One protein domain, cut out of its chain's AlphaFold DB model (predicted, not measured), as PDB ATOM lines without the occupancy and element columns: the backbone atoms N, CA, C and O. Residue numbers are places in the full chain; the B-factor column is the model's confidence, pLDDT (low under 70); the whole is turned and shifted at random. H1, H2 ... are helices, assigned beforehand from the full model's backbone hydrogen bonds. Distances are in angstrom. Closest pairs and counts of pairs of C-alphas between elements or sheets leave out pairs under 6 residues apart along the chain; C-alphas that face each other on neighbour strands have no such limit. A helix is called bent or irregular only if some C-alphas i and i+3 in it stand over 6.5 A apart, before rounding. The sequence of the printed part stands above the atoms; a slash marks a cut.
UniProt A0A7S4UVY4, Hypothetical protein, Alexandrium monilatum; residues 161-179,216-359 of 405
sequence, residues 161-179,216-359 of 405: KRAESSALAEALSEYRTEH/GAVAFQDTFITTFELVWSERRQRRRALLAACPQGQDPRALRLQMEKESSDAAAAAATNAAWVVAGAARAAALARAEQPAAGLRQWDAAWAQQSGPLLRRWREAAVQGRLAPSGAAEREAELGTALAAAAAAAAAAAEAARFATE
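This is residues 161 to 179 and 216 to 359 of the 405 residues of the protein "Hypothetical protein" of Alexandrium monilatum (UniProt A0A7S4UVY4). A long, rod-shaped up-and-down bundle of H1, H2a, H3, H4 and H5, each running against the one before it in the chain: H1 and H2a pack on the long helix H3, while H4 and H5 make a hairpin that meets H3 over part of its length and runs on past its end. The printed part has 163 residues, with helices H1 to H5, class all helix. It is loose, radius of gyration of the C-alphas 20.8 A, spanning 84 by 29 by 26 A.

Start at the hub H3, residues 252 to 290. H2, residues 217 to 244, one helix by its hydrogen bonds, is bent, C-alphas 234 and 237 being 6.9 A apart. Its arm H2a, 217 to 234, touches H3, C-alphas 220 and 275 closest at 4.5 A. H1, 161 to 179, touches H3 residues 264 to 276 alone. H4, 294 to 320, and H5, 326 to 359, form a hairpin, C-alphas 296 and 347 closest at 4.0 A. H4 has 19 of 23 O i to N i+4 pairs within hydrogen-bond range, H5 28 of 30, the other helices and arms every one.

Find C-alpha 252 at (-8.735, 11.856, 36.998); H3 runs 56.0 A from there, and H5 ends at C-alpha 359, (65.307, -1.597, 19.341).

Residues 180 to 215 are cut out, a 9.0 A gap; only residue 359 has pLDDT under 70.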
ATOM      1  N   LYS A 161       7.585  -1.381  35.038       95.38
ATOM      2  CA  LYS A 161       8.545  -2.476  34.846       95.38
ATOM      3  C   LYS A 161       8.129  -3.396  33.699       95.38
ATOM      4  O   LYS A 161       8.974  -3.759  32.895       95.38
ATOM      5  N   ARG A 162       6.839  -3.737  33.585       96.06
ATOM      6  CA  ARG A 162       6.327  -4.532  32.455       96.06
ATOM      7  C   ARG A 162       6.514  -3.816  31.119       96.06
ATOM      8  O   ARG A 162       6.980  -4.452  30.184       96.06
ATOM      9  N   ALA A 163       6.215  -2.518  31.043       96.44
ATOM     10  CA  ALA A 163       6.439  -1.733  29.829       96.44
ATOM     11  C   ALA A 163       7.929  -1.690  29.442       96.44
ATOM     12  O   ALA A 163       8.270  -1.956  28.295       96.44
ATOM     13  N   GLU A 164       8.811  -1.439  30.412       97.62
ATOM     14  CA  GLU A 164      10.267  -1.431  30.225       97.62
ATOM     15  C   GLU A 164      10.792  -2.794  29.749       97.62
ATOM     16  O   GLU A 164      11.487  -2.870  28.742       97.62
ATOM     17  N   SER A 165      10.428  -3.882  30.438       97.50
ATOM     18  CA  SER A 165      10.885  -5.235  30.101       97.50
ATOM     19  C   SER A 165      10.345  -5.720  28.757       97.50
ATOM     20  O   SER A 165      11.090  -6.342  28.009       97.50
ATOM     21  N   SER A 166       9.078  -5.432  28.439       97.88
ATOM     22  CA  SER A 166       8.477  -5.809  27.156       97.88
ATOM     23  C   SER A 166       9.150  -5.079  25.997       97.88
ATOM     24  O   SER A 166       9.568  -5.723  25.041       97.88
ATOM     25  N   ALA A 167       9.307  -3.756  26.104       98.00
ATOM     26  CA  ALA A 167       9.926  -2.952  25.056       98.00
ATOM     27  C   ALA A 167      11.414  -3.289  24.866       98.00
ATOM     28  O   ALA A 167      11.887  -3.358  23.735       98.00
ATOM     29  N   LEU A 168      12.148  -3.547  25.956       97.81
ATOM     30  CA  LEU A 168      13.532  -4.013  25.872       97.81
ATOM     31  C   LEU A 168      13.622  -5.377  25.183       97.81
ATOM     32  O   LEU A 168      14.488  -5.568  24.337       97.81
ATOM     33  N   ALA A 169      12.760  -6.329  25.556       97.12
ATOM     34  CA  ALA A 169      12.776  -7.669  24.980       97.12
ATOM     35  C   ALA A 169      12.508  -7.641  23.469       97.12
ATOM     36  O   ALA A 169      13.224  -8.299  22.719       97.12
ATOM     37  N   GLU A 170      11.528  -6.847  23.036       97.19
ATOM     38  CA  GLU A 170      11.210  -6.623  21.624       97.19
ATOM     39  C   GLU A 170      12.395  -5.989  20.879       97.19
ATOM     40  O   GLU A 170      12.956  -6.607  19.976       97.19
ATOM     41  N   ALA A 171      12.865  -4.824  21.331       96.69
ATOM     42  CA  ALA A 171      13.931  -4.084  20.657       96.69
ATOM     43  C   ALA A 171      15.269  -4.850  20.623       96.69
ATOM     44  O   ALA A 171      15.994  -4.819  19.630       96.69
ATOM     45  N   LEU A 172      15.606  -5.574  21.695       94.31
ATOM     46  CA  LEU A 172      16.823  -6.384  21.754       94.31
ATOM     47  C   LEU A 172      16.710  -7.652  20.894       94.31
ATOM     48  O   LEU A 172      17.718  -8.121  20.369       94.31
ATOM     49  N   SER A 173      15.507  -8.211  20.731       94.50
ATOM     50  CA  SER A 173      15.268  -9.318  19.797       94.50
ATOM     51  C   SER A 173      15.487  -8.875  18.349       94.50
ATOM     52  O   SER A 173      16.151  -9.582  17.588       94.50
ATOM     53  N   GLU A 174      14.984  -7.697  17.971       95.19
ATOM     54  CA  GLU A 174      15.228  -7.093  16.653       95.19
ATOM     55  C   GLU A 174      16.724  -6.863  16.419       95.19
ATOM     56  O   GLU A 174      17.278  -7.338  15.428       95.19
ATOM     57  N   TYR A 175      17.404  -6.239  17.386       94.12
ATOM     58  CA  TYR A 175      18.848  -6.009  17.337       94.12
ATOM     59  C   TYR A 175      19.649  -7.304  17.146       94.12
ATOM     60  O   TYR A 175      20.553  -7.380  16.313       94.12
ATOM     61  N   ARG A 176      19.309  -8.354  17.904       92.38
ATOM     62  CA  ARG A 176      19.946  -9.671  17.771       92.38
ATOM     63  C   ARG A 176      19.682 -10.302  16.418       92.38
ATOM     64  O   ARG A 176      20.576 -10.945  15.891       92.38
ATOM     65  N   THR A 177      18.492 -10.123  15.859       92.19
ATOM     66  CA  THR A 177      18.151 -10.669  14.540       92.19
ATOM     67  C   THR A 177      18.987 -10.004  13.448       92.19
ATOM     68  O   THR A 177      19.482 -10.681  12.554       92.19
ATOM     69  N   GLU A 178      19.203  -8.692  13.548       92.25
ATOM     70  CA  GLU A 178      20.000  -7.940  12.576       92.25
ATOM     71  C   GLU A 178      21.510  -8.208  12.694       92.25
ATOM     72  O   GLU A 178      22.251  -8.119  11.713       92.25
ATOM     73  N   HIS A 179      21.993  -8.516  13.899       88.75
ATOM     74  CA  HIS A 179      23.427  -8.611  14.191       88.75
ATOM     75  C   HIS A 179      23.857  -9.956  14.776       88.75
ATOM     76  O   HIS A 179      24.914 -10.043  15.411       88.75
ATOM     77  N   GLY A 216      27.769  -5.758  20.814       90.69
ATOM     78  CA  GLY A 216      27.079  -4.549  21.289       90.69
ATOM     79  C   GLY A 216      25.743  -4.770  22.024       90.69
ATOM     80  O   GLY A 216      25.180  -3.792  22.505       90.69
ATOM     81  N   ALA A 217      25.256  -6.007  22.191       91.88
ATOM     82  CA  ALA A 217      24.001  -6.291  22.905       91.88
ATOM     83  C   ALA A 217      24.001  -5.807  24.371       91.88
ATOM     84  O   ALA A 217      22.995  -5.290  24.852       91.88
ATOM     85  N   VAL A 218      25.142  -5.900  25.065       92.62
ATOM     86  CA  VAL A 218      25.290  -5.368  26.435       92.62
ATOM     87  C   VAL A 218      25.140  -3.844  26.444       92.62
ATOM     88  O   VAL A 218      24.340  -3.299  27.200       92.62
ATOM     89  N   ALA A 219      25.834  -3.152  25.531       93.69
ATOM     90  CA  ALA A 219      25.729  -1.701  25.390       93.69
ATOM     91  C   ALA A 219      24.306  -1.259  25.004       93.69
ATOM     92  O   ALA A 219      23.838  -0.218  25.473       93.69
ATOM     93  N   PHE A 220      23.605  -2.059  24.192       96.50
ATOM     94  CA  PHE A 220      22.198  -1.853  23.857       96.50
ATOM     95  C   PHE A 220      21.329  -1.895  25.116       96.50
ATOM     96  O   PHE A 220      20.609  -0.937  25.400       96.50
ATOM     97  N   GLN A 221      21.425  -2.978  25.895       96.75
ATOM     98  CA  GLN A 221      20.634  -3.180  27.107       96.75
ATOM     99  C   GLN A 221      20.871  -2.070  28.140       96.75
ATOM    100  O   GLN A 221      19.910  -1.469  28.627       96.75
ATOM    101  N   ASP A 222      22.132  -1.750  28.433       95.88
ATOM    102  CA  ASP A 222      22.491  -0.718  29.409       95.88
ATOM    103  C   ASP A 222      21.997   0.666  28.972       95.88
ATOM    104  O   ASP A 222      21.429   1.431  29.763       95.88
ATOM    105  N   THR A 223      22.164   0.994  27.688       96.88
ATOM    106  CA  THR A 223      21.697   2.269  27.133       96.88
ATOM    107  C   THR A 223      20.181   2.361  27.170       96.88
ATOM    108  O   THR A 223      19.652   3.416  27.529       96.88
ATOM    109  N   PHE A 224      19.480   1.274  26.843       98.19
ATOM    110  CA  PHE A 224      18.027   1.227  26.886       98.19
ATOM    111  C   PHE A 224      17.519   1.504  28.304       98.19
ATOM    112  O   PHE A 224      16.781   2.466  28.513       98.19
ATOM    113  N   ILE A 225      17.960   0.714  29.291       97.19
ATOM    114  CA  ILE A 225      17.480   0.803  30.680       97.19
ATOM    115  C   ILE A 225      17.745   2.200  31.249       97.19
ATOM    116  O   ILE A 225      16.854   2.844  31.809       97.19
ATOM    117  N   THR A 226      18.965   2.708  31.064       96.12
ATOM    118  CA  THR A 226      19.344   4.019  31.600       96.12
ATOM    119  C   THR A 226      18.601   5.167  30.916       96.12
ATOM    120  O   THR A 226      18.187   6.112  31.585       96.12
ATOM    121  N   THR A 227      18.388   5.103  29.599       96.75
ATOM    122  CA  THR A 227      17.651   6.139  28.857       96.75
ATOM    123  C   THR A 227      16.157   6.101  29.182       96.75
ATOM    124  O   THR A 227      15.548   7.155  29.365       96.75
ATOM    125  N   PHE A 228      15.578   4.907  29.343       97.50
ATOM    126  CA  PHE A 228      14.184   4.732  29.748       97.50
ATOM    127  C   PHE A 228      13.909   5.402  31.103       97.50
ATOM    128  O   PHE A 228      12.969   6.193  31.224       97.50
ATOM    129  N   GLU A 229      14.752   5.143  32.113       94.94
ATOM    130  CA  GLU A 229      14.626   5.767  33.440       94.94
ATOM    131  C   GLU A 229      14.708   7.295  33.357       94.94
ATOM    132  O   GLU A 229      13.872   7.991  33.943       94.94
ATOM    133  N   LEU A 230      15.675   7.823  32.598       94.25
ATOM    134  CA  LEU A 230      15.861   9.264  32.432       94.25
ATOM    135  C   LEU A 230      14.600   9.920  31.853       94.25
ATOM    136  O   LEU A 230      14.016  10.790  32.505       94.25
ATOM    137  N   VAL A 231      14.102   9.442  30.708       94.62
ATOM    138  CA  VAL A 231      12.903  10.003  30.054       94.62
ATOM    139  C   VAL A 231      11.664   9.878  30.941       94.62
ATOM    140  O   VAL A 231      10.855  10.810  31.049       94.62
ATOM    141  N   TRP A 232      11.506   8.742  31.626       93.69
ATOM    142  CA  TRP A 232      10.401   8.531  32.557       93.69
ATOM    143  C   TRP A 232      10.418   9.538  33.716       93.69
ATOM    144  O   TRP A 232       9.354  10.033  34.139       93.69
ATOM    145  N   SER A 233      11.616   9.829  34.235       91.81
ATOM    146  CA  SER A 233      11.848  10.722  35.368       91.81
ATOM    147  C   SER A 233      11.620  12.195  35.011       91.81
ATOM    148  O   SER A 233      10.902  12.875  35.749       91.81
ATOM    149  N   GLU A 234      12.098  12.663  33.855       89.44
ATOM    150  CA  GLU A 234      11.929  14.048  33.390       89.44
ATOM    151  C   GLU A 234      10.454  14.408  33.185       89.44
ATOM    152  O   GLU A 234       9.980  15.482  33.563       89.44
ATOM    153  N   ARG A 235       9.664  13.458  32.674       88.38
ATOM    154  CA  ARG A 235       8.225  13.651  32.442       88.38
ATOM    155  C   ARG A 235       7.391  13.674  33.729       88.38
ATOM    156  O   ARG A 235       6.194  13.958  33.675       88.38
ATOM    157  N   ARG A 236       7.981  13.411  34.904       89.38
ATOM    158  CA  ARG A 236       7.266  13.351  36.194       89.38
ATOM    159  C   ARG A 236       6.568  14.662  36.545       89.38
ATOM    160  O   ARG A 236       5.412  14.628  36.963       89.38
ATOM    161  N   GLN A 237       7.255  15.795  36.400       86.38
ATOM    162  CA  GLN A 237       6.687  17.103  36.746       86.38
ATOM    163  C   GLN A 237       5.545  17.475  35.800       86.38
ATOM    164  O   GLN A 237       4.465  17.838  36.263       86.38
ATOM    165  N   ARG A 238       5.736  17.263  34.491       87.44
ATOM    166  CA  ARG A 238       4.685  17.448  33.483       87.44
ATOM    167  C   ARG A 238       3.453  16.599  33.792       87.44
ATOM    168  O   ARG A 238       2.340  17.113  33.734       87.44
ATOM    169  N   ARG A 239       3.639  15.330  34.187       91.31
ATOM    170  CA  ARG A 239       2.518  14.468  34.593       91.31
ATOM    171  C   ARG A 239       1.764  15.021  35.802       91.31
ATOM    172  O   ARG A 239       0.541  15.030  35.814       91.31
ATOM    173  N   ARG A 240       2.478  15.502  36.821       89.44
ATOM    174  CA  ARG A 240       1.844  16.103  38.006       89.44
ATOM    175  C   ARG A 240       1.052  17.365  37.655       89.44
ATOM    176  O   ARG A 240      -0.073  17.504  38.114       89.44
ATOM    177  N   ALA A 241       1.612  18.238  36.819       89.75
ATOM    178  CA  ALA A 241       0.955  19.474  36.401       89.75
ATOM    179  C   ALA A 241      -0.331  19.211  35.598       89.75
ATOM    180  O   ALA A 241      -1.366  19.805  35.883       89.75
ATOM    181  N   LEU A 242      -0.288  18.281  34.641       89.06
ATOM    182  CA  LEU A 242      -1.451  17.919  33.825       89.06
ATOM    183  C   LEU A 242      -2.559  17.240  34.648       89.06
ATOM    184  O   LEU A 242      -3.730  17.517  34.421       89.06
ATOM    185  N   LEU A 243      -2.206  16.415  35.641       88.88
ATOM    186  CA  LEU A 243      -3.188  15.831  36.564       88.88
ATOM    187  C   LEU A 243      -3.841  16.878  37.466       88.88
ATOM    188  O   LEU A 243      -5.044  16.811  37.703       88.88
ATOM    189  N   ALA A 244      -3.070  17.859  37.941       89.56
ATOM    190  CA  ALA A 244      -3.609  18.981  38.704       89.56
ATOM    191  C   ALA A 244      -4.550  19.861  37.859       89.56
ATOM    192  O   ALA A 244      -5.484  20.451  38.393       89.56
ATOM    193  N   ALA A 245      -4.324  19.910  36.544       91.44
ATOM    194  CA  ALA A 245      -5.149  20.615  35.569       91.44
ATOM    195  C   ALA A 245      -6.204  19.714  34.888       91.44
ATOM    196  O   ALA A 245      -6.668  20.047  33.797       91.44
ATOM    197  N   CYS A 246      -6.570  18.574  35.496       89.25
ATOM    198  CA  CYS A 246      -7.569  17.659  34.937       89.25
ATOM    199  C   CYS A 246      -8.888  18.408  34.633       89.25
ATOM    200  O   CYS A 246      -9.458  19.012  35.550       89.25
ATOM    201  N   PRO A 247      -9.387  18.389  33.380       89.44
ATOM    202  CA  PRO A 247     -10.615  19.084  33.013       89.44
ATOM    203  C   PRO A 247     -11.833  18.608  33.807       89.44
ATOM    204  O   PRO A 247     -11.995  17.421  34.098       89.44
ATOM    205  N   GLN A 248     -12.750  19.532  34.100       84.50
ATOM    206  CA  GLN A 248     -13.996  19.199  34.784       84.50
ATOM    207  C   GLN A 248     -14.816  18.194  33.958       84.50
ATOM    208  O   GLN A 248     -15.053  18.393  32.769       84.50
ATOM    209  N   GLY A 249     -15.253  17.106  34.596       83.38
ATOM    210  CA  GLY A 249     -16.025  16.037  33.956       83.38
ATOM    211  C   GLY A 249     -15.185  14.902  33.359       83.38
ATOM    212  O   GLY A 249     -15.741  13.842  33.078       83.38
ATOM    213  N   GLN A 250     -13.865  15.071  33.229       90.06
ATOM    214  CA  GLN A 250     -12.969  13.953  32.943       90.06
ATOM    215  C   GLN A 250     -12.635  13.190  34.220       90.06
ATOM    216  O   GLN A 250     -12.543  13.763  35.303       90.06
ATOM    217  N   ASP A 251     -12.449  11.883  34.077       91.38
ATOM    218  CA  ASP A 251     -12.044  11.022  35.175       91.38
ATOM    219  C   ASP A 251     -10.536  11.180  35.462       91.38
ATOM    220  O   ASP A 251      -9.713  10.772  34.634       91.38
ATOM    221  N   PRO A 252     -10.143  11.691  36.647       90.31
ATOM    222  CA  PRO A 252      -8.735  11.856  36.998       90.31
ATOM    223  C   PRO A 252      -7.944  10.540  37.005       90.31
ATOM    224  O   PRO A 252      -6.750  10.537  36.699       90.31
ATOM    225  N   ARG A 253      -8.583   9.403  37.330       91.25
ATOM    226  CA  ARG A 253      -7.922   8.085  37.328       91.25
ATOM    227  C   ARG A 253      -7.609   7.645  35.903       91.25
ATOM    228  O   ARG A 253      -6.487   7.211  35.648       91.25
ATOM    229  N   ALA A 254      -8.572   7.778  34.991       92.00
ATOM    230  CA  ALA A 254      -8.382   7.459  33.580       92.00
ATOM    231  C   ALA A 254      -7.272   8.321  32.961       92.00
ATOM    232  O   ALA A 254      -6.352   7.781  32.347       92.00
ATOM    233  N   LEU A 255      -7.291   9.635  33.220       92.44
ATOM    234  CA  LEU A 255      -6.250  10.556  32.757       92.44
ATOM    235  C   LEU A 255      -4.862  10.164  33.295       92.44
ATOM    236  O   LEU A 255      -3.889  10.120  32.543       92.44
ATOM    237  N   ARG A 256      -4.759   9.803  34.582       92.94
ATOM    238  CA  ARG A 256      -3.502   9.329  35.188       92.94
ATOM    239  C   ARG A 256      -2.959   8.091  34.486       92.94
ATOM    240  O   ARG A 256      -1.774   8.062  34.160       92.94
ATOM    241  N   LEU A 257      -3.806   7.088  34.253       93.25
ATOM    242  CA  LEU A 257      -3.409   5.847  33.585       93.25
ATOM    243  C   LEU A 257      -2.984   6.095  32.133       93.25
ATOM    244  O   LEU A 257      -1.962   5.561  31.704       93.25
ATOM    245  N   GLN A 258      -3.707   6.951  31.409       93.50
ATOM    246  CA  GLN A 258      -3.339   7.364  30.055       93.50
ATOM    247  C   GLN A 258      -1.949   8.013  30.030       93.50
ATOM    248  O   GLN A 258      -1.085   7.606  29.261       93.50
ATOM    249  N   MET A 259      -1.691   8.973  30.918       92.88
ATOM    250  CA  MET A 259      -0.414   9.686  30.959       92.88
ATOM    251  C   MET A 259       0.758   8.814  31.424       92.88
ATOM    252  O   MET A 259       1.905   9.048  31.029       92.88
ATOM    253  N   GLU A 260       0.499   7.833  32.294       93.88
ATOM    254  CA  GLU A 260       1.472   6.797  32.643       93.88
ATOM    255  C   GLU A 260       1.825   5.953  31.420       93.88
ATOM    256  O   GLU A 260       3.010   5.765  31.158       93.88
ATOM    257  N   LYS A 261       0.829   5.516  30.641       94.12
ATOM    258  CA  LYS A 261       1.049   4.771  29.397       94.12
ATOM    259  C   LYS A 261       1.856   5.587  28.385       94.12
ATOM    260  O   LYS A 261       2.947   5.176  28.019       94.12
ATOM    261  N   GLU A 262       1.400   6.791  28.043       93.75
ATOM    262  CA  GLU A 262       2.087   7.682  27.095       93.75
ATOM    263  C   GLU A 262       3.531   7.997  27.516       93.75
ATOM    264  O   GLU A 262       4.420   8.157  26.681       93.75
ATOM    265  N   SER A 263       3.788   8.101  28.824       93.88
ATOM    266  CA  SER A 263       5.146   8.310  29.330       93.88
ATOM    267  C   SER A 263       6.030   7.076  29.179       93.88
ATOM    268  O   SER A 263       7.215   7.244  28.906       93.88
ATOM    269  N   SER A 264       5.483   5.874  29.375       95.69
ATOM    270  CA  SER A 264       6.213   4.617  29.175       95.69
ATOM    271  C   SER A 264       6.511   4.410  27.695       95.69
ATOM    272  O   SER A 264       7.647   4.107  27.356       95.69
ATOM    273  N   ASP A 265       5.531   4.659  26.825       95.06
ATOM    274  CA  ASP A 265       5.670   4.515  25.372       95.06
ATOM    275  C   ASP A 265       6.724   5.494  24.828       95.06
ATOM    276  O   ASP A 265       7.621   5.114  24.075       95.06
ATOM    277  N   ALA A 266       6.690   6.754  25.277       93.62
ATOM    278  CA  ALA A 266       7.699   7.740  24.902       93.62
ATOM    279  C   ALA A 266       9.101   7.401  25.442       93.62
ATOM    280  O   ALA A 266      10.094   7.660  24.761       93.62
ATOM    281  N   ALA A 267       9.191   6.847  26.656       96.06
ATOM    282  CA  ALA A 267      10.458   6.400  27.230       96.06
ATOM    283  C   ALA A 267      11.028   5.200  26.467       96.06
ATOM    284  O   ALA A 267      12.215   5.208  26.155       96.06
ATOM    285  N   ALA A 268      10.187   4.226  26.107       97.06
ATOM    286  CA  ALA A 268      10.560   3.081  25.283       97.06
ATOM    287  C   ALA A 268      11.090   3.527  23.916       97.06
ATOM    288  O   ALA A 268      12.201   3.160  23.553       97.06
ATOM    289  N   ALA A 269      10.368   4.397  23.204       95.25
ATOM    290  CA  ALA A 269      10.794   4.881  21.891       95.25
ATOM    291  C   ALA A 269      12.153   5.609  21.936       95.25
ATOM    292  O   ALA A 269      13.042   5.344  21.126       95.25
ATOM    293  N   ALA A 270      12.341   6.510  22.906       95.62
ATOM    294  CA  ALA A 270      13.607   7.219  23.084       95.62
ATOM    295  C   ALA A 270      14.755   6.274  23.480       95.62
ATOM    296  O   ALA A 270      15.868   6.412  22.969       95.62
ATOM    297  N   ALA A 271      14.482   5.309  24.362       97.31
ATOM    298  CA  ALA A 271      15.442   4.303  24.797       97.31
ATOM    299  C   ALA A 271      15.882   3.393  23.649       97.31
ATOM    300  O   ALA A 271      17.083   3.189  23.488       97.31
ATOM    301  N   THR A 272      14.950   2.922  22.817       96.81
ATOM    302  CA  THR A 272      15.250   2.131  21.616       96.81
ATOM    303  C   THR A 272      16.162   2.908  20.673       96.81
ATOM    304  O   THR A 272      17.232   2.419  20.321       96.81
ATOM    305  N   ASN A 273      15.813   4.151  20.326       94.94
ATOM    306  CA  ASN A 273      16.628   4.970  19.419       94.94
ATOM    307  C   ASN A 273      18.051   5.199  19.951       94.94
ATOM    308  O   ASN A 273      19.022   5.096  19.201       94.94
ATOM    309  N   ALA A 274      18.186   5.501  21.246       96.06
ATOM    310  CA  ALA A 274      19.493   5.651  21.878       96.06
ATOM    311  C   ALA A 274      20.285   4.336  21.861       96.06
ATOM    312  O   ALA A 274      21.470   4.343  21.531       96.06
ATOM    313  N   ALA A 275      19.634   3.221  22.197       96.94
ATOM    314  CA  ALA A 275      20.254   1.905  22.264       96.94
ATOM    315  C   ALA A 275      20.801   1.466  20.903       96.94
ATOM    316  O   ALA A 275      21.954   1.056  20.837       96.94
ATOM    317  N   TRP A 276      20.046   1.656  19.816       95.31
ATOM    318  CA  TRP A 276      20.512   1.375  18.454       95.31
ATOM    319  C   TRP A 276      21.778   2.151  18.089       95.31
ATOM    320  O   TRP A 276      22.750   1.573  17.602       95.31
ATOM    321  N   VAL A 277      21.801   3.457  18.365       95.19
ATOM    322  CA  VAL A 277      22.955   4.306  18.038       95.19
ATOM    323  C   VAL A 277      24.182   3.930  18.875       95.19
ATOM    324  O   VAL A 277      25.278   3.786  18.333       95.19
ATOM    325  N   VAL A 278      24.019   3.749  20.189       95.38
ATOM    326  CA  VAL A 278      25.142   3.418  21.082       95.38
ATOM    327  C   VAL A 278      25.663   2.006  20.822       95.38
ATOM    328  O   VAL A 278      26.876   1.803  20.790       95.38
ATOM    329  N   ALA A 279      24.780   1.036  20.591       95.06
ATOM    330  CA  ALA A 279      25.175  -0.331  20.281       95.06
ATOM    331  C   ALA A 279      25.875  -0.425  18.917       95.06
ATOM    332  O   ALA A 279      26.887  -1.113  18.801       95.06
ATOM    333  N   GLY A 280      25.423   0.342  17.917       94.12
ATOM    334  CA  GLY A 280      26.125   0.494  16.641       94.12
ATOM    335  C   GLY A 280      27.545   1.048  16.812       94.12
ATOM    336  O   GLY A 280      28.496   0.490  16.265       94.12
ATOM    337  N   ALA A 281      27.717   2.080  17.645       94.94
ATOM    338  CA  ALA A 281      29.039   2.612  17.973       94.94
ATOM    339  C   ALA A 281      29.917   1.592  18.716       94.94
ATOM    340  O   ALA A 281      31.090   1.443  18.382       94.94
ATOM    341  N   ALA A 282      29.354   0.848  19.673       94.06
ATOM    342  CA  ALA A 282      30.065  -0.209  20.392       94.06
ATOM    343  C   ALA A 282      30.512  -1.343  19.454       94.06
ATOM    344  O   ALA A 282      31.630  -1.840  19.577       94.06
ATOM    345  N   ARG A 283      29.677  -1.719  18.480       93.81
ATOM    346  CA  ARG A 283      30.033  -2.687  17.434       93.81
ATOM    347  C   ARG A 283      31.181  -2.200  16.562       93.81
ATOM    348  O   ARG A 283      32.145  -2.937  16.372       93.81
ATOM    349  N   ALA A 284      31.088  -0.975  16.050       93.94
ATOM    350  CA  ALA A 284      32.140  -0.382  15.228       93.94
ATOM    351  C   ALA A 284      33.466  -0.283  16.000       93.94
ATOM    352  O   ALA A 284      34.521  -0.623  15.471       93.94
ATOM    353  N   ALA A 285      33.398   0.104  17.276       94.62
ATOM    354  CA  ALA A 285      34.538   0.150  18.178       94.62
ATOM    355  C   ALA A 285      35.162  -1.235  18.397       94.62
ATOM    356  O   ALA A 285      36.375  -1.368  18.286       94.62
ATOM    357  N   ALA A 286      34.355  -2.274  18.632       91.94
ATOM    358  CA  ALA A 286      34.847  -3.642  18.792       91.94
ATOM    359  C   ALA A 286      35.574  -4.153  17.536       91.94
ATOM    360  O   ALA A 286      36.643  -4.752  17.648       91.94
ATOM    361  N   LEU A 287      35.027  -3.879  16.344       92.81
ATOM    362  CA  LEU A 287      35.668  -4.224  15.070       92.81
ATOM    363  C   LEU A 287      36.990  -3.468  14.887       92.81
ATOM    364  O   LEU A 287      38.020  -4.091  14.649       92.81
ATOM    365  N   ALA A 288      36.987  -2.147  15.087       94.25
ATOM    366  CA  ALA A 288      38.187  -1.322  14.957       94.25
ATOM    367  C   ALA A 288      39.279  -1.705  15.970       94.25
ATOM    368  O   ALA A 288      40.463  -1.677  15.639       94.25
ATOM    369  N   ARG A 289      38.892  -2.083  17.195       94.44
ATOM    370  CA  ARG A 289      39.800  -2.555  18.248       94.44
ATOM    371  C   ARG A 289      40.482  -3.867  17.870       94.44
ATOM    372  O   ARG A 289      41.657  -4.044  18.176       94.44
ATOM    373  N   ALA A 290      39.760  -4.777  17.213       92.94
ATOM    374  CA  ALA A 290      40.286  -6.079  16.804       92.94
ATOM    375  C   ALA A 290      41.416  -5.972  15.762       92.94
ATOM    376  O   ALA A 290      42.258  -6.864  15.687       92.94
ATOM    377  N   GLU A 291      41.463  -4.879  14.998       93.94
ATOM    378  CA  GLU A 291      42.515  -4.607  14.008       93.94
ATOM    379  C   GLU A 291      43.792  -4.001  14.621       93.94
ATOM    380  O   GLU A 291      44.809  -3.867  13.937       93.94
ATOM    381  N   GLN A 292      43.770  -3.617  15.902       95.12
ATOM    382  CA  GLN A 292      44.881  -2.900  16.530       95.12
ATOM    383  C   GLN A 292      46.016  -3.831  16.983       95.12
ATOM    384  O   GLN A 292      45.772  -4.953  17.437       95.12
ATOM    385  N   PRO A 293      47.277  -3.358  16.956       92.44
ATOM    386  CA  PRO A 293      48.396  -4.114  17.502       92.44
ATOM    387  C   PRO A 293      48.247  -4.301  19.017       92.44
ATOM    388  O   PRO A 293      47.933  -3.355  19.741       92.44
ATOM    389  N   ALA A 294      48.577  -5.496  19.518       92.88
ATOM    390  CA  ALA A 294      48.460  -5.836  20.941       92.88
ATOM    391  C   ALA A 294      49.177  -4.834  21.870       92.88
ATOM    392  O   ALA A 294      48.659  -4.488  22.931       92.88
ATOM    393  N   ALA A 295      50.337  -4.322  21.441       91.69
ATOM    394  CA  ALA A 295      51.127  -3.336  22.180       91.69
ATOM    395  C   ALA A 295      50.430  -1.968  22.343       91.69
ATOM    396  O   ALA A 295      50.762  -1.233  23.268       91.69
ATOM    397  N   GLY A 296      49.466  -1.632  21.477       93.12
ATOM    398  CA  GLY A 296      48.749  -0.353  21.480       93.12
ATOM    399  C   GLY A 296      47.339  -0.400  22.076       93.12
ATOM    400  O   GLY A 296      46.699   0.643  22.192       93.12
ATOM    401  N   LEU A 297      46.837  -1.577  22.471       94.50
ATOM    402  CA  LEU A 297      45.440  -1.748  22.904       94.50
ATOM    403  C   LEU A 297      45.066  -0.886  24.114       94.50
ATOM    404  O   LEU A 297      43.978  -0.323  24.149       94.50
ATOM    405  N   ARG A 298      45.971  -0.719  25.088       95.81
ATOM    406  CA  ARG A 298      45.694   0.112  26.273       95.81
ATOM    407  C   ARG A 298      45.477   1.580  25.908       95.81
ATOM    408  O   ARG A 298      44.586   2.225  26.456       95.81
ATOM    409  N   GLN A 299      46.294   2.113  25.003       97.12
ATOM    410  CA  GLN A 299      46.175   3.490  24.529       97.12
ATOM    411  C   GLN A 299      44.963   3.658  23.619       97.12
ATOM    412  O   GLN A 299      44.309   4.696  23.694       97.12
ATOM    413  N   TRP A 300      44.621   2.631  22.836       97.06
ATOM    414  CA  TRP A 300      43.361   2.591  22.101       97.06
ATOM    415  C   TRP A 300      42.163   2.709  23.052       97.06
ATOM    416  O   TRP A 300      41.344   3.604  22.873       97.06
ATOM    417  N   ASP A 301      42.096   1.871  24.095       95.75
ATOM    418  CA  ASP A 301      40.980   1.839  25.055       95.75
ATOM    419  C   ASP A 301      40.825   3.190  25.775       95.75
ATOM    420  O   ASP A 301      39.722   3.729  25.887       95.75
ATOM    421  N   ALA A 302      41.942   3.784  26.210       95.94
ATOM    422  CA  ALA A 302      41.950   5.092  26.862       95.94
ATOM    423  C   ALA A 302      41.496   6.223  25.921       95.94
ATOM    424  O   ALA A 302      40.669   7.056  26.302       95.94
ATOM    425  N   ALA A 303      42.006   6.244  24.686       96.44
ATOM    426  CA  ALA A 303      41.629   7.244  23.693       96.44
ATOM    427  C   ALA A 303      40.161   7.084  23.272       96.44
ATOM    428  O   ALA A 303      39.427   8.070  23.225       96.44
ATOM    429  N   TRP A 304      39.697   5.854  23.047       96.56
ATOM    430  CA  TRP A 304      38.296   5.571  22.752       96.56
ATOM    431  C   TRP A 304      37.379   6.062  23.873       96.56
ATOM    432  O   TRP A 304      36.404   6.759  23.594       96.56
ATOM    433  N   ALA A 305      37.706   5.781  25.138       93.81
ATOM    434  CA  ALA A 305      36.939   6.262  26.287       93.81
ATOM    435  C   ALA A 305      36.825   7.798  26.305       93.81
ATOM    436  O   ALA A 305      35.741   8.349  26.522       93.81
ATOM    437  N   GLN A 306      37.935   8.491  26.037       95.44
ATOM    438  CA  GLN A 306      37.998   9.949  26.024       95.44
ATOM    439  C   GLN A 306      37.185  10.564  24.876       95.44
ATOM    440  O   GLN A 306      36.488  11.558  25.088       95.44
ATOM    441  N   GLN A 307      37.264   9.987  23.675       95.06
ATOM    442  CA  GLN A 307      36.626  10.535  22.474       95.06
ATOM    443  C   GLN A 307      35.141  10.163  22.372       95.06
ATOM    444  O   GLN A 307      34.311  10.996  22.010       95.06
ATOM    445  N   SER A 308      34.780   8.927  22.720       93.88
ATOM    446  CA  SER A 308      33.400   8.440  22.606       93.88
ATOM    447  C   SER A 308      32.484   8.984  23.704       93.88
ATOM    448  O   SER A 308      31.315   9.256  23.437       93.88
ATOM    449  N   GLY A 309      32.991   9.209  24.922       92.94
ATOM    450  CA  GLY A 309      32.183   9.647  26.066       92.94
ATOM    451  C   GLY A 309      31.299  10.878  25.784       92.94
ATOM    452  O   GLY A 309      30.083  10.808  25.996       92.94
ATOM    453  N   PRO A 310      31.856  11.996  25.277       95.12
ATOM    454  CA  PRO A 310      31.076  13.180  24.908       95.12
ATOM    455  C   PRO A 310      30.064  12.935  23.778       95.12
ATOM    456  O   PRO A 310      28.957  13.476  23.830       95.12
ATOM    457  N   LEU A 311      30.413  12.113  22.781       94.12
ATOM    458  CA  LEU A 311      29.534  11.775  21.653       94.12
ATOM    459  C   LEU A 311      28.318  10.973  22.124       94.12
ATOM    460  O   LEU A 311      27.177  11.387  21.916       94.12
ATOM    461  N   LEU A 312      28.558   9.873  22.844       93.44
ATOM    462  CA  LEU A 312      27.503   9.004  23.362       93.44
ATOM    463  C   LEU A 312      26.581   9.764  24.322       93.44
ATOM    464  O   LEU A 312      25.364   9.577  24.290       93.44
ATOM    465  N   ARG A 313      27.136  10.668  25.144       93.25
ATOM    466  CA  ARG A 313      26.340  11.558  25.999       93.25
ATOM    467  C   ARG A 313      25.423  12.457  25.168       93.25
ATOM    468  O   ARG A 313      24.218  12.454  25.410       93.25
ATOM    469  N   ARG A 314      25.961  13.168  24.171       94.12
ATOM    470  CA  ARG A 314      25.177  14.054  23.291       94.12
ATOM    471  C   ARG A 314      24.058  13.307  22.571       94.12
ATOM    472  O   ARG A 314      22.937  13.807  22.503       94.12
ATOM    473  N   TRP A 315      24.331  12.115  22.044       94.19
ATOM    474  CA  TRP A 315      23.318  11.332  21.334       94.19
ATOM    475  C   TRP A 315      22.215  10.829  22.270       94.19
ATOM    476  O   TRP A 315      21.040  10.884  21.906       94.19
ATOM    477  N   ARG A 316      22.562  10.417  23.496       92.44
ATOM    478  CA  ARG A 316      21.573  10.050  24.522       92.44
ATOM    479  C   ARG A 316      20.730  11.247  24.954       92.44
ATOM    480  O   ARG A 316      19.512  11.125  25.017       92.44
ATOM    481  N   GLU A 317      21.334  12.411  25.183       92.69
ATOM    482  CA  GLU A 317      20.606  13.652  25.491       92.69
ATOM    483  C   GLU A 317      19.660  14.055  24.351       92.69
ATOM    484  O   GLU A 317      18.500  14.403  24.590       92.69
ATOM    485  N   ALA A 318      20.113  13.936  23.099       93.00
ATOM    486  CA  ALA A 318      19.268  14.156  21.931       93.00
ATOM    487  C   ALA A 318      18.103  13.155  21.877       93.00
ATOM    488  O   ALA A 318      16.986  13.550  21.547       93.00
ATOM    489  N   ALA A 319      18.319  11.884  22.234       93.38
ATOM    490  CA  ALA A 319      17.260  10.876  22.287       93.38
ATOM    491  C   ALA A 319      16.215  11.201  23.358       93.38
ATOM    492  O   ALA A 319      15.019  11.190  23.072       93.38
ATOM    493  N   VAL A 320      16.669  11.568  24.561       90.69
ATOM    494  CA  VAL A 320      15.812  11.973  25.686       90.69
ATOM    495  C   VAL A 320      14.887  13.130  25.291       90.69
ATOM    496  O   VAL A 320      13.701  13.142  25.624       90.69
ATOM    497  N   GLN A 321      15.400  14.064  24.494       90.06
ATOM    498  CA  GLN A 321      14.663  15.232  24.012       90.06
ATOM    499  C   GLN A 321      13.856  14.975  22.729       90.06
ATOM    500  O   GLN A 321      13.240  15.901  22.204       90.06
ATOM    501  N   GLY A 322      13.864  13.748  22.196       87.81
ATOM    502  CA  GLY A 322      13.186  13.398  20.943       87.81
ATOM    503  C   GLY A 322      13.812  14.031  19.694       87.81
ATOM    504  O   GLY A 322      13.149  14.154  18.670       87.81
ATOM    505  N   ARG A 323      15.078  14.457  19.776       89.69
ATOM    506  CA  ARG A 323      15.849  15.098  18.697       89.69
ATOM    507  C   ARG A 323      16.779  14.135  17.954       89.69
ATOM    508  O   ARG A 323      17.377  14.524  16.955       89.69
ATOM    509  N   LEU A 324      16.915  12.893  18.421       89.06
ATOM    510  CA  LEU A 324      17.728  11.868  17.763       89.06
ATOM    511  C   LEU A 324      16.998  11.321  16.524       89.06
ATOM    512  O   LEU A 324      16.347  10.282  16.576       89.06
ATOM    513  N   ALA A 325      17.076  12.062  15.419       80.38
ATOM    514  CA  ALA A 325      16.423  11.710  14.163       80.38
ATOM    515  C   ALA A 325      17.287  10.775  13.287       80.38
ATOM    516  O   ALA A 325      18.527  10.869  13.312       80.38
ATOM    517  N   PRO A 326      16.662   9.936  12.436       78.69
ATOM    518  CA  PRO A 326      17.366   9.141  11.427       78.69
ATOM    519  C   PRO A 326      18.188   9.993  10.453       78.69
ATOM    520  O   PRO A 326      19.278   9.592  10.064       78.69
ATOM    521  N   SER A 327      17.726  11.203  10.123       78.56
ATOM    522  CA  SER A 327      18.414  12.128   9.208       78.56
ATOM    523  C   SER A 327      19.821  12.532   9.664       78.56
ATOM    524  O   SER A 327      20.660  12.847   8.829       78.56
ATOM    525  N   GLY A 328      20.103  12.482  10.968       83.25
ATOM    526  CA  GLY A 328      21.441  12.729  11.514       83.25
ATOM    527  C   GLY A 328      22.379  11.518  11.469       83.25
ATOM    528  O   GLY A 328      23.439  11.571  12.082       83.25
ATOM    529  N   ALA A 329      22.002  10.402  10.832       87.69
ATOM    530  CA  ALA A 329      22.808   9.177  10.837       87.69
ATOM    531  C   ALA A 329      24.198   9.379  10.216       87.69
ATOM    532  O   ALA A 329      25.183   8.992  10.834       87.69
ATOM    533  N   ALA A 330      24.279  10.058   9.069       89.12
ATOM    534  CA  ALA A 330      25.550  10.322   8.392       89.12
ATOM    535  C   ALA A 330      26.492  11.213   9.223       89.12
ATOM    536  O   ALA A 330      27.696  10.981   9.269       89.12
ATOM    537  N   GLU A 331      25.945  12.212   9.924       91.62
ATOM    538  CA  GLU A 331      26.726  13.061  10.832       91.62
ATOM    539  C   GLU A 331      27.281  12.241  12.003       91.62
ATOM    540  O   GLU A 331      28.469  12.321  12.305       91.62
ATOM    541  N   ARG A 332      26.449  11.388  12.615       93.50
ATOM    542  CA  ARG A 332      26.882  10.495  13.701       93.50
ATOM    543  C   ARG A 332      27.949   9.505  13.248       93.50
ATOM    544  O   ARG A 332      28.876   9.229  14.000       93.50
ATOM    545  N   GLU A 333      27.832   8.982  12.032       92.50
ATOM    546  CA  GLU A 333      28.827   8.089  11.439       92.50
ATOM    547  C   GLU A 333      30.167   8.807  11.219       92.50
ATOM    548  O   GLU A 333      31.217   8.261  11.557       92.50
ATOM    549  N   ALA A 334      30.148  10.061  10.757       93.94
ATOM    550  CA  ALA A 334      31.353  10.879  10.615       93.94
ATOM    551  C   ALA A 334      32.004  11.229  11.972       93.94
ATOM    552  O   ALA A 334      33.228  11.137  12.123       93.94
ATOM    553  N   GLU A 335      31.197  11.593  12.976       94.94
ATOM    554  CA  GLU A 335      31.656  11.820  14.355       94.94
ATOM    555  C   GLU A 335      32.303  10.551  14.938       94.94
ATOM    556  O   GLU A 335      33.400  10.608  15.502       94.94
ATOM    557  N   LEU A 336      31.656   9.395  14.753       96.19
ATOM    558  CA  LEU A 336      32.157   8.090  15.179       96.19
ATOM    559  C   LEU A 336      33.475   7.738  14.484       96.19
ATOM    560  O   LEU A 336      34.432   7.355  15.155       96.19
ATOM    561  N   GLY A 337      33.546   7.903  13.162       96.06
ATOM    562  CA  GLY A 337      34.755   7.646  12.381       96.06
ATOM    563  C   GLY A 337      35.938   8.493  12.850       96.06
ATOM    564  O   GLY A 337      37.046   7.981  12.992       96.06
ATOM    565  N   THR A 338      35.692   9.761  13.191       96.69
ATOM    566  CA  THR A 338      36.716  10.657  13.752       96.69
ATOM    567  C   THR A 338      37.229  10.151  15.105       96.69
ATOM    568  O   THR A 338      38.439  10.104  15.332       96.69
ATOM    569  N   ALA A 339      36.327   9.724  15.996       96.31
ATOM    570  CA  ALA A 339      36.700   9.170  17.298       96.31
ATOM    571  C   ALA A 339      37.486   7.852  17.174       96.31
ATOM    572  O   ALA A 339      38.487   7.665  17.869       96.31
ATOM    573  N   LEU A 340      37.071   6.961  16.267       97.31
ATOM    574  CA  LEU A 340      37.763   5.699  15.991       97.31
ATOM    575  C   LEU A 340      39.160   5.934  15.405       97.31
ATOM    576  O   LEU A 340      40.118   5.299  15.845       97.31
ATOM    577  N   ALA A 341      39.299   6.876  14.469       96.50
ATOM    578  CA  ALA A 341      40.589   7.235  13.883       96.50
ATOM    579  C   ALA A 341      41.557   7.803  14.933       96.50
ATOM    580  O   ALA A 341      42.731   7.435  14.952       96.50
ATOM    581  N   ALA A 342      41.068   8.649  15.848       95.44
ATOM    582  CA  ALA A 342      41.871   9.164  16.955       95.44
ATOM    583  C   ALA A 342      42.348   8.043  17.899       95.44
ATOM    584  O   ALA A 342      43.508   8.039  18.314       95.44
ATOM    585  N   ALA A 343      41.485   7.067  18.202       96.00
ATOM    586  CA  ALA A 343      41.857   5.909  19.014       96.00
ATOM    587  C   ALA A 343      42.886   5.006  18.310       96.00
ATOM    588  O   ALA A 343      43.871   4.594  18.925       96.00
ATOM    589  N   ALA A 344      42.713   4.753  17.009       95.94
ATOM    590  CA  ALA A 344      43.668   3.998  16.198       95.94
ATOM    591  C   ALA A 344      45.040   4.693  16.116       95.94
ATOM    592  O   ALA A 344      46.072   4.043  16.267       95.94
ATOM    593  N   ALA A 345      45.071   6.021  15.965       95.56
ATOM    594  CA  ALA A 345      46.314   6.792  15.970       95.56
ATOM    595  C   ALA A 345      47.061   6.682  17.312       95.56
ATOM    596  O   ALA A 345      48.280   6.505  17.327       95.56
ATOM    597  N   ALA A 346      46.340   6.724  18.440       94.50
ATOM    598  CA  ALA A 346      46.928   6.527  19.765       94.50
ATOM    599  C   ALA A 346      47.521   5.116  19.936       94.50
ATOM    600  O   ALA A 346      48.608   4.962  20.498       94.50
ATOM    601  N   ALA A 347      46.838   4.094  19.414       95.19
ATOM    602  CA  ALA A 347      47.317   2.715  19.420       95.19
ATOM    603  C   ALA A 347      48.590   2.541  18.578       95.19
ATOM    604  O   ALA A 347      49.552   1.916  19.026       95.19
ATOM    605  N   ALA A 348      48.609   3.121  17.373       93.56
ATOM    606  CA  ALA A 348      49.750   3.070  16.466       93.56
ATOM    607  C   ALA A 348      50.989   3.742  17.076       93.56
ATOM    608  O   ALA A 348      52.054   3.127  17.110       93.56
ATOM    609  N   ALA A 349      50.834   4.943  17.644       93.12
ATOM    610  CA  ALA A 349      51.923   5.660  18.308       93.12
ATOM    611  C   ALA A 349      52.497   4.876  19.502       93.12
ATOM    612  O   ALA A 349      53.711   4.817  19.693       93.12
ATOM    613  N   ALA A 350      51.636   4.228  20.291       92.38
ATOM    614  CA  ALA A 350      52.067   3.388  21.406       92.38
ATOM    615  C   ALA A 350      52.812   2.128  20.942       92.38
ATOM    616  O   ALA A 350      53.829   1.756  21.529       92.38
ATOM    617  N   ALA A 351      52.336   1.485  19.874       91.31
ATOM    618  CA  ALA A 351      52.991   0.314  19.304       91.31
ATOM    619  C   ALA A 351      54.353   0.662  18.685       91.31
ATOM    620  O   ALA A 351      55.303  -0.103  18.828       91.31
ATOM    621  N   GLU A 352      54.467   1.819  18.034       91.94
ATOM    622  CA  GLU A 352      55.728   2.339  17.505       91.94
ATOM    623  C   GLU A 352      56.717   2.665  18.634       91.94
ATOM    624  O   GLU A 352      57.853   2.197  18.604       91.94
ATOM    625  N   ALA A 353      56.275   3.353  19.694       90.12
ATOM    626  CA  ALA A 353      57.105   3.615  20.870       90.12
ATOM    627  C   ALA A 353      57.597   2.322  21.546       90.12
ATOM    628  O   ALA A 353      58.751   2.243  21.968       90.12
ATOM    629  N   ALA A 354      56.751   1.288  21.615       88.12
ATOM    630  CA  ALA A 354      57.136  -0.020  22.136       88.12
ATOM    631  C   ALA A 354      58.195  -0.710  21.259       88.12
ATOM    632  O   ALA A 354      59.126  -1.300  21.802       88.12
ATOM    633  N   ARG A 355      58.095  -0.592  19.925       87.56
ATOM    634  CA  ARG A 355      59.111  -1.108  18.988       87.56
ATOM    635  C   ARG A 355      60.455  -0.409  19.177       87.56
ATOM    636  O   ARG A 355      61.466  -1.086  19.333       87.56
ATOM    637  N   PHE A 356      60.464   0.921  19.266       83.00
ATOM    638  CA  PHE A 356      61.690   1.682  19.529       83.00
ATOM    639  C   PHE A 356      62.307   1.365  20.898       83.00
ATOM    640  O   PHE A 356      63.527   1.306  21.019       83.00
ATOM    641  N   ALA A 357      61.490   1.103  21.922       79.75
ATOM    642  CA  ALA A 357      61.983   0.684  23.233       79.75
ATOM    643  C   ALA A 357      62.656  -0.701  23.203       79.75
ATOM    644  O   ALA A 357      63.578  -0.943  23.975       79.75
ATOM    645  N   THR A 358      62.225  -1.594  22.306       74.00
ATOM    646  CA  THR A 358      62.872  -2.896  22.068       74.00
ATOM    647  C   THR A 358      64.076  -2.838  21.123       74.00
ATOM    648  O   THR A 358      64.899  -3.747  21.159       74.00
ATOM    649  N   GLU A 359      64.195  -1.798  20.291       65.50
ATOM    650  CA  GLU A 359      65.307  -1.597  19.341       65.50
ATOM    651  C   GLU A 359      66.454  -0.739  19.898       65.50
ATOM    652  O   GLU A 359      67.506  -0.635  19.264       65.50
TER     653      GLU A 359